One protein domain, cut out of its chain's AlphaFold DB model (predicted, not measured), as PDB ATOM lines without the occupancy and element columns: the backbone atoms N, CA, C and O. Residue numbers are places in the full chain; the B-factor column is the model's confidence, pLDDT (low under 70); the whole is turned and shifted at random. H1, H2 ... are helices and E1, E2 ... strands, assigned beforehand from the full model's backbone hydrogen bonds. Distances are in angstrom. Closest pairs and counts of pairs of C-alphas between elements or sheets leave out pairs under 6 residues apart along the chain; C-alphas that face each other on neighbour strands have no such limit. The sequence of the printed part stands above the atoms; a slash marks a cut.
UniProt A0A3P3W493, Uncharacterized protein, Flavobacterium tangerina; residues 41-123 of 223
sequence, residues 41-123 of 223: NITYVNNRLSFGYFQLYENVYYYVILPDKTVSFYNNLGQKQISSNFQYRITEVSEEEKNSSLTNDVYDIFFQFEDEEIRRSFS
ATOM      1  N   ASN A  41     178.947 123.217 132.555       88.75
ATOM      2  CA  ASN A  41     179.330 124.573 132.926       88.75
ATOM      3  C   ASN A  41     178.078 125.454 133.019       88.75
ATOM      4  O   ASN A  41     177.480 125.789 131.998       88.75
ATOM      5  N   ILE A  42     177.689 125.826 134.235       89.50
ATOM      6  CA  ILE A  42     176.586 126.760 134.483       89.50
ATOM      7  C   ILE A  42     177.150 128.121 134.877       89.50
ATOM      8  O   ILE A  42     178.152 128.214 135.585       89.50
ATOM      9  N   THR A  43     176.521 129.192 134.408       88.25
ATOM     10  CA  THR A  43     177.061 130.545 134.571       88.25
ATOM     11  C   THR A  43     176.236 131.368 135.544       88.25
ATOM     12  O   THR A  43     175.009 131.244 135.584       88.25
ATOM     13  N   TYR A  44     176.886 132.236 136.312       88.25
ATOM     14  CA  TYR A  44     176.216 133.169 137.215       88.25
ATOM     15  C   TYR A  44     176.818 134.567 137.129       88.25
ATOM     16  O   TYR A  44     177.983 134.725 136.782       88.25
ATOM     17  N   VAL A  45     176.017 135.569 137.471       82.56
ATOM     18  CA  VAL A  45     176.475 136.936 137.716       82.56
ATOM     19  C   VAL A  45     176.595 137.124 139.224       82.56
ATOM     20  O   VAL A  45     175.706 136.727 139.980       82.56
ATOM     21  N   ASN A  46     177.712 137.694 139.674       84.44
ATOM     22  CA  ASN A  46     177.987 137.847 141.098       84.44
ATOM     23  C   ASN A  46     176.901 138.661 141.812       84.44
ATOM     24  O   ASN A  46     176.420 139.664 141.289       84.44
ATOM     25  N   ASN A  47     176.548 138.229 143.025       75.88
ATOM     26  CA  ASN A  47     175.527 138.849 143.869       75.88
ATOM     27  C   ASN A  47     174.140 138.992 143.202       75.88
ATOM     28  O   ASN A  47     173.368 139.875 143.565       75.88
ATOM     29  N   ARG A  48     173.817 138.137 142.219       71.38
ATOM     30  CA  ARG A  48     172.540 138.161 141.496       71.38
ATOM     31  C   ARG A  48     171.945 136.772 141.336       71.38
ATOM     32  O   ARG A  48     172.663 135.787 141.160       71.38
ATOM     33  N   LEU A  49     170.613 136.710 141.343       75.38
ATOM     34  CA  LEU A  49     169.902 135.523 140.887       75.38
ATOM     35  C   LEU A  49     170.285 135.269 139.430       75.38
ATOM     36  O   LEU A  49     170.103 136.131 138.573       75.38
ATOM     37  N   SER A  50     170.792 134.078 139.153       79.31
ATOM     38  CA  SER A  50     171.164 133.659 137.810       79.31
ATOM     39  C   SER A  50     170.417 132.395 137.445       79.31
ATOM     40  O   SER A  50     170.267 131.495 138.261       79.31
ATOM     41  N   PHE A  51     169.975 132.292 136.205       80.75
ATOM     42  CA  PHE A  51     169.336 131.085 135.703       80.75
ATOM     43  C   PHE A  51     169.765 130.831 134.263       80.75
ATOM     44  O   PHE A  51     170.488 131.626 133.654       80.75
ATOM     45  N   GLY A  52     169.389 129.680 133.738       75.12
ATOM     46  CA  GLY A  52     169.662 129.295 132.365       75.12
ATOM     47  C   GLY A  52     169.258 127.855 132.133       75.12
ATOM     48  O   GLY A  52     168.537 127.263 132.937       75.12
ATOM     49  N   TYR A  53     169.747 127.285 131.043       81.19
ATOM     50  CA  TYR A  53     169.515 125.891 130.711       81.19
ATOM     51  C   TYR A  53     170.792 125.241 130.184       81.19
ATOM     52  O   TYR A  53     171.743 125.915 129.789       81.19
ATOM     53  N   PHE A  54     170.806 123.918 130.198       80.06
ATOM     54  CA  PHE A  54     171.775 123.099 129.490       80.06
ATOM     55  C   PHE A  54     171.057 121.884 128.914       80.06
ATOM     56  O   PHE A  54     170.014 121.452 129.409       80.06
ATOM     57  N   GLN A  55     171.630 121.329 127.856       78.88
ATOM     58  CA  GLN A  55     171.175 120.071 127.299       78.88
ATOM     59  C   GLN A  55     172.098 118.960 127.790       78.88
ATOM     60  O   GLN A  55     173.319 119.085 127.718       78.88
ATOM     61  N   LEU A  56     171.508 117.883 128.294       78.88
ATOM     62  CA  LEU A  56     172.218 116.670 128.669       78.88
ATOM     63  C   LEU A  56     171.522 115.494 127.986       78.88
ATOM     64  O   LEU A  56     170.371 115.168 128.290       78.88
ATOM     65  N   TYR A  57     172.226 114.882 127.034       79.81
ATOM     66  CA  TYR A  57     171.666 113.915 126.085       79.81
ATOM     67  C   TYR A  57     170.476 114.511 125.303       79.81
ATOM     68  O   TYR A  57     170.603 115.561 124.670       79.81
ATOM     69  N   GLU A  58     169.315 113.858 125.342       74.69
ATOM     70  CA  GLU A  58     168.076 114.305 124.688       74.69
ATOM     71  C   GLU A  58     167.202 115.191 125.593       74.69
ATOM     72  O   GLU A  58     166.113 115.600 125.198       74.69
ATOM     73  N   ASN A  59     167.665 115.504 126.808       75.31
ATOM     74  CA  ASN A  59     166.885 116.240 127.798       75.31
ATOM     75  C   ASN A  59     167.416 117.662 127.990       75.31
ATOM     76  O   ASN A  59     168.624 117.889 128.083       75.31
ATOM     77  N   VAL A  60     166.492 118.614 128.114       76.00
ATOM     78  CA  VAL A  60     166.791 119.994 128.507       76.00
ATOM     79  C   VAL A  60     166.540 120.139 129.999       76.00
ATOM     80  O   VAL A  60     165.466 119.792 130.498       76.00
ATOM     81  N   TYR A  61     167.535 120.678 130.691       81.25
ATOM     82  CA  TYR A  61     167.461 121.005 132.102       81.25
ATOM     83  C   TYR A  61     167.643 122.500 132.289       81.25
ATOM     84  O   TYR A  61     168.453 123.130 131.613       81.25
ATOM     85  N   TYR A  62     166.924 123.047 133.253       80.31
ATOM     86  CA  TYR A  62     167.053 124.424 133.692       80.31
ATOM     87  C   TYR A  62     167.828 124.454 135.000       80.31
ATOM     88  O   TYR A  62     167.765 123.514 135.795       80.31
ATOM     89  N   TYR A  63     168.563 125.530 135.229       84.88
ATOM     90  CA  TYR A  63     169.267 125.750 136.481       84.88
ATOM     91  C   TYR A  63     168.964 127.129 137.038       84.88
ATOM     92  O   TYR A  63     168.717 128.080 136.299       84.88
ATOM     93  N   VAL A  64     169.046 127.216 138.359       81.94
ATOM     94  CA  VAL A  64     168.942 128.441 139.141       81.94
ATOM     95  C   VAL A  64     170.120 128.475 140.089       81.94
ATOM     96  O   VAL A  64     170.418 127.477 140.741       81.94
ATOM     97  N   ILE A  65     170.777 129.620 140.159       85.06
ATOM     98  CA  ILE A  65     171.879 129.915 141.058       85.06
ATOM     99  C   ILE A  65     171.460 131.151 141.846       85.06
ATOM    100  O   ILE A  65     171.287 132.234 141.281       85.06
ATOM    101  N   LEU A  66     171.247 130.975 143.144       81.44
ATOM    102  CA  LEU A  66     170.964 132.075 144.061       81.44
ATOM    103  C   LEU A  66     172.245 132.905 144.307       81.44
ATOM    104  O   LEU A  66     173.350 132.399 144.091       81.44
ATOM    105  N   PRO A  67     172.143 134.160 144.786       80.94
ATOM    106  CA  PRO A  67     173.312 134.983 145.126       80.94
ATOM    107  C   PRO A  67     174.293 134.342 146.121       80.94
ATOM    108  O   PRO A  67     175.490 134.615 146.067       80.94
ATOM    109  N   ASP A  68     173.813 133.446 146.989       83.38
ATOM    110  CA  ASP A  68     174.635 132.649 147.914       83.38
ATOM    111  C   ASP A  68     175.315 131.431 147.252       83.38
ATOM    112  O   ASP A  68     175.979 130.642 147.924       83.38
ATOM    113  N   LYS A  69     175.188 131.305 145.924       88.06
ATOM    114  CA  LYS A  69     175.707 130.227 145.071       88.06
ATOM    115  C   LYS A  69     175.008 128.879 145.252       88.06
ATOM    116  O   LYS A  69     175.502 127.868 144.750       88.06
ATOM    117  N   THR A  70     173.844 128.847 145.897       87.75
ATOM    118  CA  THR A  70     172.995 127.653 145.944       87.75
ATOM    119  C   THR A  70     172.461 127.324 144.553       87.75
ATOM    120  O   THR A  70     171.864 128.180 143.901       87.75
ATOM    121  N   VAL A  71     172.648 126.075 144.111       89.50
ATOM    122  CA  VAL A  71     172.244 125.604 142.778       89.50
ATOM    123  C   VAL A  71     171.058 124.649 142.858       89.50
ATOM    124  O   VAL A  71     171.107 123.632 143.554       89.50
ATOM    125  N   SER A  72     170.018 124.948 142.084       86.25
ATOM    126  CA  SER A  72     168.860 124.076 141.873       86.25
ATOM    127  C   SER A  72     168.696 123.748 140.393       86.25
ATOM    128  O   SER A  72     168.867 124.621 139.545       86.25
ATOM    129  N   PHE A  73     168.349 122.497 140.091       84.81
ATOM    130  CA  PHE A  73     168.112 122.014 138.731       84.81
ATOM    131  C   PHE A  73     166.658 121.608 138.537       84.81
ATOM    132  O   PHE A  73     166.029 121.095 139.461       84.81
ATOM    133  N   TYR A  74     166.151 121.779 137.321       77.75
ATOM    134  CA  TYR A  74     164.773 121.484 136.948       77.75
ATOM    135  C   TYR A  74     164.741 120.782 135.594       77.75
ATOM    136  O   TYR A  74     165.550 121.086 134.721       77.75
ATOM    137  N   ASN A  75     163.829 119.831 135.402       76.56
ATOM    138  CA  ASN A  75     163.592 119.257 134.075       76.56
ATOM    139  C   ASN A  75     162.739 120.205 133.210       76.56
ATOM    140  O   ASN A  75     162.308 121.268 133.657       76.56
ATOM    141  N   ASN A  76     162.452 119.804 131.974       67.62
ATOM    142  CA  ASN A  76     161.590 120.544 131.046       67.62
ATOM    143  C   ASN A  76     160.119 120.681 131.474       67.62
ATOM    144  O   ASN A  76     159.381 121.438 130.852       67.62
ATOM    145  N   LEU A  77     159.706 119.972 132.525       63.38
ATOM    146  CA  LEU A  77     158.395 120.095 133.159       63.38
ATOM    147  C   LEU A  77     158.447 120.952 134.435       63.38
ATOM    148  O   LEU A  77     157.466 120.996 135.173       63.38
ATOM    149  N   GLY A  78     159.595 121.569 134.741       58.94
ATOM    150  CA  GLY A  78     159.779 122.404 135.927       58.94
ATOM    151  C   GLY A  78     159.876 121.650 137.248       58.94
ATOM    152  O   GLY A  78     159.794 122.248 138.315       58.94
ATOM    153  N   GLN A  79     160.044 120.331 137.217       68.31
ATOM    154  CA  GLN A  79     160.187 119.537 138.432       68.31
ATOM    155  C   GLN A  79     161.629 119.612 138.922       68.31
ATOM    156  O   GLN A  79     162.557 119.355 138.146       68.31
ATOM    157  N   LYS A  80     161.819 119.915 140.210       78.69
ATOM    158  CA  LYS A  80     163.142 119.953 140.845       78.69
ATOM    159  C   LYS A  80     163.829 118.596 140.756       78.69
ATOM    160  O   LYS A  80     163.243 117.560 141.063       78.69
ATOM    161  N   GLN A  81     165.083 118.625 140.334       82.44
ATOM    162  CA  GLN A  81     165.948 117.466 140.195       82.44
ATOM    163  C   GLN A  81     166.952 117.426 141.347       82.44
ATOM    164  O   GLN A  81     167.293 118.445 141.947       82.44
ATOM    165  N   ILE A  82     167.447 116.232 141.658       81.88
ATOM    166  CA  ILE A  82     168.437 116.042 142.718       81.88
ATOM    167  C   ILE A  82     169.796 116.548 142.215       81.88
ATOM    168  O   ILE A  82     170.364 115.968 141.292       81.88
ATOM    169  N   SER A  83     170.343 117.597 142.837       82.19
ATOM    170  CA  SER A  83     171.582 118.241 142.371       82.19
ATOM    171  C   SER A  83     172.806 117.319 142.345       82.19
ATOM    172  O   SER A  83     173.682 117.517 141.510       82.19
ATOM    173  N   SER A  84     172.863 116.282 143.191       82.12
ATOM    174  CA  SER A  84     173.953 115.290 143.186       82.12
ATOM    175  C   SER A  84     173.970 114.388 141.948       82.12
ATOM    176  O   SER A  84     174.957 113.693 141.728       82.12
ATOM    177  N   ASN A  85     172.900 114.385 141.146       85.62
ATOM    178  CA  ASN A  85     172.844 113.633 139.891       85.62
ATOM    179  C   ASN A  85     173.590 114.343 138.750       85.62
ATOM    180  O   ASN A  85     173.766 113.759 137.683       85.62
ATOM    181  N   PHE A  86     174.021 115.589 138.960       87.12
ATOM    182  CA  PHE A  86     174.708 116.401 137.965       87.12
ATOM    183  C   PHE A  86     176.149 116.648 138.402       87.12
ATOM    184  O   PHE A  86     176.409 117.071 139.527       87.12
ATOM    185  N   GLN A  87     177.097 116.440 137.489       90.50
ATOM    186  CA  GLN A  87     178.465 116.911 137.669       90.50
ATOM    187  C   GLN A  87     178.581 118.289 137.016       90.50
ATOM    188  O   GLN A  87     178.479 118.400 135.798       90.50
ATOM    189  N   TYR A  88     178.767 119.345 137.809       90.94
ATOM    190  CA  TYR A  88     178.763 120.716 137.297       90.94
ATOM    191  C   TYR A  88     179.838 121.603 137.929       90.94
ATOM    192  O   TYR A  88     180.368 121.326 139.006       90.94
ATOM    193  N   ARG A  89     180.139 122.706 137.243       93.69
ATOM    194  CA  ARG A  89     180.913 123.843 137.744       93.69
ATOM    195  C   ARG A  89     180.090 125.113 137.558       93.69
ATOM    196  O   ARG A  89     179.491 125.301 136.503       93.69
ATOM    197  N   ILE A  90     180.120 125.987 138.562       93.19
ATOM    198  CA  ILE A  90     179.640 127.366 138.435       93.19
ATOM    199  C   ILE A  90     180.776 128.271 137.941       93.19
ATOM    200  O   ILE A  90     181.884 128.221 138.476       93.19
ATOM    201  N   THR A  91     180.499 129.090 136.930       93.00
ATOM    202  CA  THR A  91     181.437 130.072 136.371       93.00
ATOM    203  C   THR A  91     180.832 131.466 136.456       93.00
ATOM    204  O   THR A  91     179.702 131.685 136.022       93.00
ATOM    205  N   GLU A  92     181.578 132.407 137.025       92.31
ATOM    206  CA  GLU A  92     181.173 133.810 137.059       92.31
ATOM    207  C   GLU A  92     181.338 134.433 135.672       92.31
ATOM    208  O   GLU A  92     182.374 134.245 135.033       92.31
ATOM    209  N   VAL A  93     180.321 135.149 135.206       87.31
ATOM    210  CA  VAL A  93     180.311 135.865 133.924       87.31
ATOM    211  C   VAL A  93     179.791 137.284 134.124       87.31
ATOM    212  O   VAL A  93     179.095 137.573 135.103       87.31
ATOM    213  N   SER A  94     180.103 138.170 133.184       84.25
ATOM    214  CA  SER A  94     179.511 139.506 133.145       84.25
ATOM    215  C   SER A  94     178.017 139.454 132.798       84.25
ATOM    216  O   SER A  94     177.512 138.493 132.210       84.25
ATOM    217  N   GLU A  95     177.288 140.521 133.130       74.25
ATOM    218  CA  GLU A  95     175.878 140.662 132.746       74.25
ATOM    219  C   GLU A  95     175.673 140.648 131.231       74.25
ATOM    220  O   GLU A  95     174.665 140.131 130.752       74.25
ATOM    221  N   GLU A  96     176.601 141.227 130.473       71.38
ATOM    222  CA  GLU A  96     176.524 141.288 129.011       71.38
ATOM    223  C   GLU A  96     176.612 139.883 128.407       71.38
ATOM    224  O   GLU A  96     175.763 139.487 127.605       71.38
ATOM    225  N   GLU A  97     177.575 139.083 128.873       73.25
ATOM    226  CA  GLU A  97     177.733 137.683 128.466       73.25
ATOM    227  C   GLU A  97     176.502 136.853 128.841       73.25
ATOM    228  O   GLU A  97     176.002 136.075 128.024       73.25
ATOM    229  N   LYS A  98     175.954 137.062 130.047       72.81
ATOM    230  CA  LYS A  98     174.757 136.351 130.509       72.81
ATOM    231  C   LYS A  98     173.529 136.685 129.659       72.81
ATOM    232  O   LYS A  98     172.817 135.774 129.238       72.81
ATOM    233  N   ASN A  99     173.312 137.964 129.361       64.69
ATOM    234  CA  ASN A  99     172.153 138.436 128.603       64.69
ATOM    235  C   ASN A  99     172.200 138.032 127.123       64.69
ATOM    236  O   ASN A  99     171.153 137.824 126.520       64.69
ATOM    237  N   SER A 100     173.392 137.838 126.549       60.16
ATOM    238  CA  SER A 100     173.541 137.315 125.181       60.16
ATOM    239  C   SER A 100     173.100 135.848 125.021       60.16
ATOM    240  O   SER A 100     172.799 135.415 123.910       60.16
ATOM    241  N   SER A 101     173.053 135.085 126.122       56.59
ATOM    242  CA  SER A 101     172.769 133.641 126.127       56.59
ATOM    243  C   SER A 101     171.339 133.286 126.563       56.59
ATOM    244  O   SER A 101     170.972 132.112 126.557       56.59
ATOM    245  N   LEU A 102     170.531 134.269 126.973       57.44
ATOM    246  CA  LEU A 102     169.166 134.061 127.463       57.44
ATOM    247  C   LEU A 102     168.152 134.410 126.365       57.44
ATOM    248  O   LEU A 102     168.135 135.532 125.866       57.44
ATOM    249  N   THR A 103     167.281 133.466 126.004       54.50
ATOM    250  CA  THR A 103     166.108 133.747 125.161       54.50
ATOM    251  C   THR A 103     164.910 134.131 126.037       54.50
ATOM    252  O   THR A 103     164.827 133.720 127.196       54.50
ATOM    253  N   ASN A 104     163.961 134.905 125.493       51.75
ATOM    254  CA  ASN A 104     162.721 135.279 126.199       51.75
ATOM    255  C   ASN A 104     161.944 134.045 126.702       51.75
ATOM    256  O   ASN A 104     161.373 134.075 127.788       51.75
ATOM    257  N   ASP A 105     162.017 132.932 125.969       47.69
ATOM    258  CA  ASP A 105     161.364 131.672 126.333       47.69
ATOM    259  C   ASP A 105     161.904 131.096 127.655       47.69
ATOM    260  O   ASP A 105     161.155 130.505 128.426       47.69
ATOM    261  N   VAL A 106     163.192 131.297 127.963       53.56
ATOM    262  CA  VAL A 106     163.808 130.825 129.216       53.56
ATOM    263  C   VAL A 106     163.308 131.632 130.413       53.56
ATOM    264  O   VAL A 106     163.095 131.057 131.482       53.56
ATOM    265  N   TYR A 107     163.094 132.939 130.235       57.34
ATOM    266  CA  TYR A 107     162.484 133.796 131.252       57.34
ATOM    267  C   TYR A 107     161.053 133.328 131.555       57.34
ATOM    268  O   TYR A 107     160.736 133.035 132.706       57.34
ATOM    269  N   ASP A 108     160.218 133.168 130.525       52.41
ATOM    270  CA  ASP A 108     158.806 132.794 130.683       52.41
ATOM    271  C   ASP A 108     158.622 131.387 131.277       52.41
ATOM    272  O   ASP A 108     157.759 131.175 132.131       52.41
ATOM    273  N   ILE A 109     159.464 130.429 130.874       52.22
ATOM    274  CA  ILE A 109     159.478 129.064 131.414       52.22
ATOM    275  C   ILE A 109     159.880 129.080 132.888       52.22
ATOM    276  O   ILE A 109     159.190 128.494 133.720       52.22
ATOM    277  N   PHE A 110     160.948 129.793 133.252       53.38
ATOM    278  CA  PHE A 110     161.389 129.880 134.643       53.38
ATOM    279  C   PHE A 110     160.298 130.447 135.571       53.38
ATOM    280  O   PHE A 110     160.159 130.023 136.719       53.38
ATOM    281  N   PHE A 111     159.475 131.358 135.055       55.25
ATOM    282  CA  PHE A 111     158.405 132.017 135.799       55.25
ATOM    283  C   PHE A 111     157.152 131.157 136.009       55.25
ATOM    284  O   PHE A 111     156.345 131.472 136.883       55.25
ATOM    285  N   GLN A 112     156.994 130.054 135.273       53.81
ATOM    286  CA  GLN A 112     155.871 129.123 135.447       53.81
ATOM    287  C   GLN A 112     156.128 128.016 136.479       53.81
ATOM    288  O   GLN A 112     155.176 127.368 136.914       53.81
ATOM    289  N   PHE A 113     157.379 127.800 136.896       52.78
ATOM    290  CA  PHE A 113     157.789 126.588 137.618       52.78
ATOM    291  C   PHE A 113     158.373 126.834 139.019       52.78
ATOM    292  O   PHE A 113     159.144 126.021 139.526       52.78
ATOM    293  N   GLU A 114     158.014 127.946 139.666       56.44
ATOM    294  CA  GLU A 114     158.538 128.317 140.989       56.44
ATOM    295  C   GLU A 114     158.291 127.247 142.068       56.44
ATOM    296  O   GLU A 114     157.166 127.011 142.510       56.44
ATOM    297  N   ASP A 115     159.383 126.638 142.534       61.31
ATOM    298  CA  ASP A 115     159.447 125.822 143.748       61.31
ATOM    299  C   ASP A 115     159.029 126.662 144.974       61.31
ATOM    300  O   ASP A 115     159.489 127.791 145.149       61.31
ATOM    301  N   GLU A 116     158.188 126.113 145.856       59.31
ATOM    302  CA  GLU A 116     157.781 126.736 147.127       59.31
ATOM    303  C   GLU A 116     158.983 127.115 148.013       59.31
ATOM    304  O   GLU A 116     158.934 128.105 148.740       59.31
ATOM    305  N   GLU A 117     160.082 126.361 147.951       59.44
ATOM    306  CA  GLU A 117     161.319 126.673 148.672       59.44
ATOM    307  C   GLU A 117     162.024 127.906 148.085       59.44
ATOM    308  O   GLU A 117     162.498 128.764 148.834       59.44
ATOM    309  N   ILE A 118     162.004 128.055 146.753       58.34
ATOM    310  CA  ILE A 118     162.457 129.277 146.078       58.34
ATOM    311  C   ILE A 118     161.509 130.429 146.396       58.34
ATOM    312  O   ILE A 118     161.992 131.487 146.745       58.34
ATOM    313  N   ARG A 119     160.184 130.250 146.395       60.59
ATOM    314  CA  ARG A 119     159.247 131.325 146.787       60.59
ATOM    315  C   ARG A 119     159.436 131.807 148.225       60.59
ATOM    316  O   ARG A 119     159.202 132.977 148.515       60.59
ATOM    317  N   ARG A 120     159.827 130.918 149.144       61.88
ATOM    318  CA  ARG A 120     160.117 131.281 150.545       61.88
ATOM    319  C   ARG A 120     161.443 132.010 150.698       61.88
ATOM    320  O   ARG A 120     161.553 132.889 151.548       61.88
ATOM    321  N   SER A 121     162.439 131.616 149.913       67.50
ATOM    322  CA  SER A 121     163.785 132.184 149.958       67.50
ATOM    323  C   SER A 121     163.980 133.330 148.976       67.50
ATOM    324  O   SER A 121     164.955 134.048 149.101       67.50
ATOM    325  N   PHE A 122     163.092 133.537 148.016       71.69
ATOM    326  CA  PHE A 122     163.254 134.519 146.962       71.69
ATOM    327  C   PHE A 122     161.905 135.113 146.539       71.69
ATOM    328  O   PHE A 122     160.998 134.410 146.097       71.69
ATOM    329  N   SER A 123     161.789 136.433 146.638       77.19
ATOM    330  CA  SER A 123     160.703 137.226 146.071       77.19
ATOM    331  C   SER A 123     161.273 138.126 144.985       77.19
ATOM    332  O   SER A 123     162.352 138.693 145.154       77.19
TER     333      SER A 123
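This is residues 41 to 123 of the 223 residues of an uncharacterized protein of Flavobacterium tangerina (UniProt A0A3P3W493). A small, strongly twisted sheet of three strands, E2, E3 and E4, makes the core, with H2 across one face and the two-strand pair E1 and E5 on the other side. H1 follows the E1 and E5 pair, and H3 lies out near the last printed residue. The printed part has 83 residues, in the order E1 E2 E3 E4 E5 H1 H2 H3; the class is mixed, helices and strands. The larger sheet is antiparallel in the order E2, E3, E4, and E1 and E5 are parallel. The whole is compact, with a radius of gyration of the C-alphas of 12.1 A and spans of 32 by 28 by 26 A.

E1, residues 41 to 44, begins at C-alpha 41 (179.330, 124.573, 132.926). E2, residues 50 to 56, is 19.3 A long; E3, residues 59 to 65, 19.7 A; E4, residues 71 to 75, 13.8 A; E5, residues 88 to 92, 13.3 A. H1 is residues 95 to 100, H2 residues 104 to 112, 13.1 A long, and H3 residues 116 to 121, ending at C-alpha 121 (163.785, 132.184, 149.958).

E1 and E5 are parallel at 36 degrees, with N 42 and O 89 2.9 A apart. The closest C-alphas of E1 and E2, Tyr 44 and Ser 50, are 5.1 A apart. E2, E3 and E4 form a meander, each strand the antiparallel neighbour of the one before; N 50 and O 65 are 2.9 A apart, N 62 and O 74 2.8 A. H2 is on this sheet at a height of 9.8 A, over E2 and E3, across the strands at 82 degrees to E2 on the local plane. In H1, H2 and H3 every O i to N i+4 pair is within hydrogen-bond range.

The C-alphas farthest apart, Tyr 57 and Ser 123, are 32.6 A apart. The printed part has no cut. The link from E4 to E5 is long. Residues 76 to 79 and 99 to 121 are under pLDDT 70.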